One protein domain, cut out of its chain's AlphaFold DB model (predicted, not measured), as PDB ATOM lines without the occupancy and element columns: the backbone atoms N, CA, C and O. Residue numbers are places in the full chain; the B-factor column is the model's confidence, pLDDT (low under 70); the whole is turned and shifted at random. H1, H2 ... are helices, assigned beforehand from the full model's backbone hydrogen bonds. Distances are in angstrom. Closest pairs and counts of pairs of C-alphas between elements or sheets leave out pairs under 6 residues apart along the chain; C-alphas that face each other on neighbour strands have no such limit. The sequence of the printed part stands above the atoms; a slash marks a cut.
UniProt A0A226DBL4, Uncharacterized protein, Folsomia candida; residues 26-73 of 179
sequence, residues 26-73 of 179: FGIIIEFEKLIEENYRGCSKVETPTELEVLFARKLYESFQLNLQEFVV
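This is residues 26 to 73 of the 179 residues of an uncharacterized protein of Folsomia candida (UniProt A0A226DBL4). The long helix H2 and the shorter helix H1 make a loose, open frame: they are not packed on each other, and the long link of residues 40 to 50 bridges them at one end of H2. H2 runs along most of the length of the model. The printed part has 48 residues with two named helices, H1 then H2, and no named strand; its class is all helix. It is loose, with a radius of gyration of the C-alphas of 13.4 A, and elongated, spanning 39 by 24 by 17 A.

H2, residues 51 to 71, is 30.0 A long and begins at C-alpha 51 (10.118, 50.988, -14.209). H1, residues 26 to 39, is 20.1 A long and begins at C-alpha 26 (-1.323, 38.464, -1.584).

H1 and H2 are apart, with no C-alpha of one within 8 A of the other. In H1 every O i to N i+4 pair is within hydrogen-bond range; in H2, 16 of 17. Residues 58 to 73, of which 58 to 71 belong to H2, stand free.

The C-alphas farthest apart, of Gly 42 and Val 73, are 39.6 A apart. The printed part has no cut. The pLDDT is under 70 at residue 41 and residues 63 to 73.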
ATOM      1  N   PHE A  26      -2.712  38.861  -1.814       85.00
ATOM      2  CA  PHE A  26      -1.323  38.464  -1.584       85.00
ATOM      3  C   PHE A  26      -1.145  36.942  -1.608       85.00
ATOM      4  O   PHE A  26      -0.135  36.459  -2.107       85.00
ATOM      5  N   GLY A  27      -2.136  36.182  -1.130       80.69
ATOM      6  CA  GLY A  27      -2.133  34.720  -1.232       80.69
ATOM      7  C   GLY A  27      -2.217  34.243  -2.683       80.69
ATOM      8  O   GLY A  27      -1.488  33.336  -3.071       80.69
ATOM      9  N   ILE A  28      -3.035  34.913  -3.500       81.19
ATOM     10  CA  ILE A  28      -3.132  34.647  -4.943       81.19
ATOM     11  C   ILE A  28      -1.790  34.913  -5.635       81.19
ATOM     12  O   ILE A  28      -1.334  34.092  -6.425       81.19
ATOM     13  N   ILE A  29      -1.141  36.041  -5.326       85.12
ATOM     14  CA  ILE A  29       0.153  36.407  -5.920       85.12
ATOM     15  C   ILE A  29       1.237  35.380  -5.564       85.12
ATOM     16  O   ILE A  29       2.016  35.012  -6.437       85.12
ATOM     17  N   ILE A  30       1.261  34.886  -4.320       87.19
ATOM     18  CA  ILE A  30       2.203  33.840  -3.890       87.19
ATOM     19  C   ILE A  30       2.027  32.565  -4.721       87.19
ATOM     20  O   ILE A  30       3.010  31.992  -5.179       87.19
ATOM     21  N   GLU A  31       0.791  32.105  -4.920       87.69
ATOM     22  CA  GLU A  31       0.550  30.880  -5.691       87.69
ATOM     23  C   GLU A  31       0.864  31.073  -7.179       87.69
ATOM     24  O   GLU A  31       1.474  30.213  -7.813       87.69
ATOM     25  N   PHE A  32       0.532  32.242  -7.727       84.69
ATOM     26  CA  PHE A  32       0.874  32.603  -9.099       84.69
ATOM     27  C   PHE A  32       2.391  32.631  -9.337       84.69
ATOM     28  O   PHE A  32       2.861  32.174 -10.378       84.69
ATOM     29  N   GLU A  33       3.164  33.122  -8.367       86.31
ATOM     30  CA  GLU A  33       4.625  33.114  -8.433       86.31
ATOM     31  C   GLU A  33       5.185  31.686  -8.524       86.31
ATOM     32  O   GLU A  33       6.026  31.424  -9.385       86.31
ATOM     33  N   LYS A  34       4.674  30.744  -7.717       86.25
ATOM     34  CA  LYS A  34       5.094  29.331  -7.784       86.25
ATOM     35  C   LYS A  34       4.839  28.723  -9.161       86.25
ATOM     36  O   LYS A  34       5.724  28.082  -9.722       86.25
ATOM     37  N   LEU A  35       3.660  28.976  -9.733       84.88
ATOM     38  CA  LEU A  35       3.311  28.484 -11.066       84.88
ATOM     39  C   LEU A  35       4.268  29.023 -12.137       84.88
ATOM     40  O   LEU A  35       4.624  28.297 -13.066       84.88
ATOM     41  N   ILE A  36       4.713  30.278 -12.020       84.62
ATOM     42  CA  ILE A  36       5.725  30.840 -12.923       84.62
ATOM     43  C   ILE A  36       7.072  30.141 -12.723       84.62
ATOM     44  O   ILE A  36       7.691  29.764 -13.712       84.62
ATOM     45  N   GLU A  37       7.524  29.935 -11.488       82.81
ATOM     46  CA  GLU A  37       8.801  29.259 -11.212       82.81
ATOM     47  C   GLU A  37       8.825  27.819 -11.763       82.81
ATOM     48  O   GLU A  37       9.827  27.377 -12.333       82.81
ATOM     49  N   GLU A  38       7.705  27.098 -11.667       84.44
ATOM     50  CA  GLU A  38       7.560  25.749 -12.217       84.44
ATOM     51  C   GLU A  38       7.570  25.749 -13.749       84.44
ATOM     52  O   GLU A  38       8.254  24.932 -14.371       84.44
ATOM     53  N   ASN A  39       6.848  26.686 -14.368       81.38
ATOM     54  CA  ASN A  39       6.565  26.682 -15.801       81.38
ATOM     55  C   ASN A  39       7.442  27.634 -16.622       81.38
ATOM     56  O   ASN A  39       7.337  27.634 -17.834       81.38
ATOM     57  N   TYR A  40       8.305  28.448 -16.024       75.25
ATOM     58  CA  TYR A  40       9.199  29.364 -16.738       75.25
ATOM     59  C   TYR A  40      10.592  29.311 -16.116       75.25
ATOM     60  O   TYR A  40      11.070  30.246 -15.477       75.25
ATOM     61  N   ARG A  41      11.292  28.199 -16.361       69.88
ATOM     62  CA  ARG A  41      12.619  27.923 -15.781       69.88
ATOM     63  C   ARG A  41      13.753  28.835 -16.282       69.88
ATOM     64  O   ARG A  41      14.869  28.736 -15.783       69.88
ATOM     65  N   GLY A  42      13.490  29.689 -17.274       71.00
ATOM     66  CA  GLY A  42      14.470  30.609 -17.865       71.00
ATOM     67  C   GLY A  42      14.515  32.005 -17.233       71.00
ATOM     68  O   GLY A  42      15.378  32.802 -17.593       71.00
ATOM     69  N   CYS A  43      13.608  32.322 -16.305       70.19
ATOM     70  CA  CYS A  43      13.511  33.650 -15.704       70.19
ATOM     71  C   CYS A  43      14.053  33.638 -14.269       70.19
ATOM     72  O   CYS A  43      13.624  32.840 -13.441       70.19
ATOM     73  N   SER A  44      14.979  34.545 -13.951       75.00
ATOM     74  CA  SER A  44      15.426  34.752 -12.573       75.00
ATOM     75  C   SER A  44      14.361  35.496 -11.776       75.00
ATOM     76  O   SER A  44      13.870  36.530 -12.232       75.00
ATOM     77  N   LYS A  45      14.063  35.021 -10.564       80.12
ATOM     78  CA  LYS A  45      13.224  35.742  -9.604       80.12
ATOM     79  C   LYS A  45      13.834  37.120  -9.333       80.12
ATOM     80  O   LYS A  45      15.011  37.222  -8.987       80.12
ATOM     81  N   VAL A  46      13.044  38.170  -9.524       80.88
ATOM     82  CA  VAL A  46      13.465  39.555  -9.294       80.88
ATOM     83  C   VAL A  46      12.902  40.048  -7.966       80.88
ATOM     84  O   VAL A  46      11.711  39.923  -7.704       80.88
ATOM     85  N   GLU A  47      13.756  40.618  -7.116       82.94
ATOM     86  CA  GLU A  47      13.326  41.207  -5.835       82.94
ATOM     87  C   GLU A  47      12.791  42.635  -6.003       82.94
ATOM     88  O   GLU A  47      12.030  43.128  -5.172       82.94
ATOM     89  N   THR A  48      13.197  43.312  -7.081       87.25
ATOM     90  CA  THR A  48      12.796  44.689  -7.380       87.25
ATOM     91  C   THR A  48      12.340  44.803  -8.832       87.25
ATOM     92  O   THR A  48      13.049  44.336  -9.723       87.25
ATOM     93  N   PRO A  49      11.165  45.405  -9.089       87.62
ATOM     94  CA  PRO A  49      10.683  45.592 -10.446       87.62
ATOM     95  C   PRO A  49      11.396  46.767 -11.117       87.62
ATOM     96  O   PRO A  49      11.698  47.791 -10.497       87.62
ATOM     97  N   THR A  50      11.597  46.647 -12.419       88.75
ATOM     98  CA  THR A  50      11.993  47.749 -13.296       88.75
ATOM     99  C   THR A  50      10.844  48.748 -13.480       88.75
ATOM    100  O   THR A  50       9.670  48.428 -13.285       88.75
ATOM    101  N   GLU A  51      11.148  49.972 -13.924       85.12
ATOM    102  CA  GLU A  51      10.118  50.988 -14.209       85.12
ATOM    103  C   GLU A  51       9.080  50.506 -15.234       85.12
ATOM    104  O   GLU A  51       7.890  50.806 -15.120       85.12
ATOM    105  N   LEU A  52       9.527  49.721 -16.219       77.44
ATOM    106  CA  LEU A  52       8.663  49.149 -17.242       77.44
ATOM    107  C   LEU A  52       7.692  48.126 -16.635       77.44
ATOM    108  O   LEU A  52       6.492  48.189 -16.900       77.44
ATOM    109  N   GLU A  53       8.183  47.229 -15.782       85.06
ATOM    110  CA  GLU A  53       7.359  46.232 -15.085       85.06
ATOM    111  C   GLU A  53       6.357  46.891 -14.133       85.06
ATOM    112  O   GLU A  53       5.196  46.486 -14.095       85.06
ATOM    113  N   VAL A  54       6.749  47.969 -13.440       85.25
ATOM    114  CA  VAL A  54       5.826  48.771 -12.619       85.25
ATOM    115  C   VAL A  54       4.701  49.364 -13.473       85.25
ATOM    116  O   VAL A  54       3.533  49.314 -13.079       85.25
ATOM    117  N   LEU A  55       5.025  49.924 -14.641       79.69
ATOM    118  CA  LEU A  55       4.024  50.477 -15.557       79.69
ATOM    119  C   LEU A  55       3.065  49.396 -16.070       79.69
ATOM    120  O   LEU A  55       1.849  49.613 -16.062       79.69
ATOM    121  N   PHE A  56       3.584  48.233 -16.470       77.25
ATOM    122  CA  PHE A  56       2.759  47.106 -16.908       77.25
ATOM    123  C   PHE A  56       1.866  46.576 -15.785       77.25
ATOM    124  O   PHE A  56       0.667  46.409 -16.006       77.25
ATOM    125  N   ALA A  57       2.407  46.382 -14.581       82.12
ATOM    126  CA  ALA A  57       1.648  45.909 -13.427       82.12
ATOM    127  C   ALA A  57       0.482  46.849 -13.091       82.12
ATOM    128  O   ALA A  57      -0.640  46.394 -12.881       82.12
ATOM    129  N   ARG A  58       0.709  48.170 -13.128       81.44
ATOM    130  CA  ARG A  58      -0.355  49.167 -12.924       81.44
ATOM    131  C   ARG A  58      -1.447  49.062 -13.980       81.44
ATOM    132  O   ARG A  58      -2.621  49.052 -13.633       81.44
ATOM    133  N   LYS A  59      -1.076  48.937 -15.257       76.12
ATOM    134  CA  LYS A  59      -2.047  48.812 -16.356       76.12
ATOM    135  C   LYS A  59      -2.849  47.513 -16.281       76.12
ATOM    136  O   LYS A  59      -4.050  47.532 -16.540       76.12
ATOM    137  N   LEU A  60      -2.205  46.411 -15.904       77.12
ATOM    138  CA  LEU A  60      -2.872  45.130 -15.679       77.12
ATOM    139  C   LEU A  60      -3.838  45.209 -14.500       77.12
ATOM    140  O   LEU A  60      -4.969  44.751 -14.622       77.12
ATOM    141  N   TYR A  61      -3.435  45.842 -13.398       80.50
ATOM    142  CA  TYR A  61      -4.300  46.025 -12.239       80.50
ATOM    143  C   TYR A  61      -5.494  46.942 -12.542       80.50
ATOM    144  O   TYR A  61      -6.621  46.599 -12.204       80.50
ATOM    145  N   GLU A  62      -5.283  48.056 -13.250       75.88
ATOM    146  CA  GLU A  62      -6.365  48.924 -13.740       75.88
ATOM    147  C   GLU A  62      -7.348  48.139 -14.626       75.88
ATOM    148  O   GLU A  62      -8.560  48.235 -14.446       75.88
ATOM    149  N   SER A  63      -6.843  47.317 -15.554       67.50
ATOM    150  CA  SER A  63      -7.692  46.457 -16.388       67.50
ATOM    151  C   SER A  63      -8.430  45.403 -15.566       67.50
ATOM    152  O   SER A  63      -9.588  45.118 -15.849       67.50
ATOM    153  N   PHE A  64      -7.779  44.821 -14.560       69.56
ATOM    154  CA  PHE A  64      -8.386  43.840 -13.673       69.56
ATOM    155  C   PHE A  64      -9.500  44.463 -12.827       69.56
ATOM    156  O   PHE A  64     -10.555  43.861 -12.696       69.56
ATOM    157  N   GLN A  65      -9.322  45.690 -12.327       69.19
ATOM    158  CA  GLN A  65     -10.374  46.428 -11.624       69.19
ATOM    159  C   GLN A  65     -11.576  46.733 -12.524       69.19
ATOM    160  O   GLN A  65     -12.715  46.609 -12.080       69.19
ATOM    161  N   LEU A  66     -11.327  47.107 -13.781       57.78
ATOM    162  CA  LEU A  66     -12.391  47.351 -14.759       57.78
ATOM    163  C   LEU A  66     -13.152  46.066 -15.104       57.78
ATOM    164  O   LEU A  66     -14.374  46.092 -15.182       57.78
ATOM    165  N   ASN A  67     -12.447  44.943 -15.248       52.06
ATOM    166  CA  ASN A  67     -13.065  43.654 -15.560       52.06
ATOM    167  C   ASN A  67     -13.774  43.045 -14.340       52.06
ATOM    168  O   ASN A  67     -14.843  42.472 -14.487       52.06
ATOM    169  N   LEU A  68     -13.245  43.204 -13.121       53.44
ATOM    170  CA  LEU A  68     -13.934  42.784 -11.892       53.44
ATOM    171  C   LEU A  68     -15.272  43.508 -11.701       53.44
ATOM    172  O   LEU A  68     -16.204  42.915 -11.175       53.44
ATOM    173  N   GLN A  69     -15.396  44.764 -12.143       46.84
ATOM    174  CA  GLN A  69     -16.692  45.455 -12.155       46.84
ATOM    175  C   GLN A  69     -17.691  44.824 -13.135       46.84
ATOM    176  O   GLN A  69     -18.892  44.938 -12.917       46.84
ATOM    177  N   GLU A  70     -17.209  44.156 -14.184       41.31
ATOM    178  CA  GLU A  70     -18.029  43.409 -15.141       41.31
ATOM    179  C   GLU A  70     -18.452  42.042 -14.559       41.31
ATOM    180  O   GLU A  70     -19.605  41.654 -14.700       41.31
ATOM    181  N   PHE A  71     -17.580  41.379 -13.786       40.84
ATOM    182  CA  PHE A  71     -17.864  40.099 -13.103       40.84
ATOM    183  C   PHE A  71     -18.771  40.196 -11.862       40.84
ATOM    184  O   PHE A  71     -19.247  39.177 -11.381       40.84
ATOM    185  N   VAL A  72     -19.008  41.391 -11.312       49.25
ATOM    186  CA  VAL A  72     -19.910  41.580 -10.151       49.25
ATOM    187  C   VAL A  72     -21.368  41.823 -10.588       49.25
ATOM    188  O   VAL A  72     -22.259  41.861  -9.743       49.25
ATOM    189  N   VAL A  73     -21.639  42.003 -11.889       43.72
ATOM    190  CA  VAL A  73     -22.977  42.386 -12.389       43.72
ATOM    191  C   VAL A  73     -23.723  41.249 -13.091       43.72
ATOM    192  O   VAL A  73     -24.952  41.287 -13.110       43.72
TER     193      VAL A  73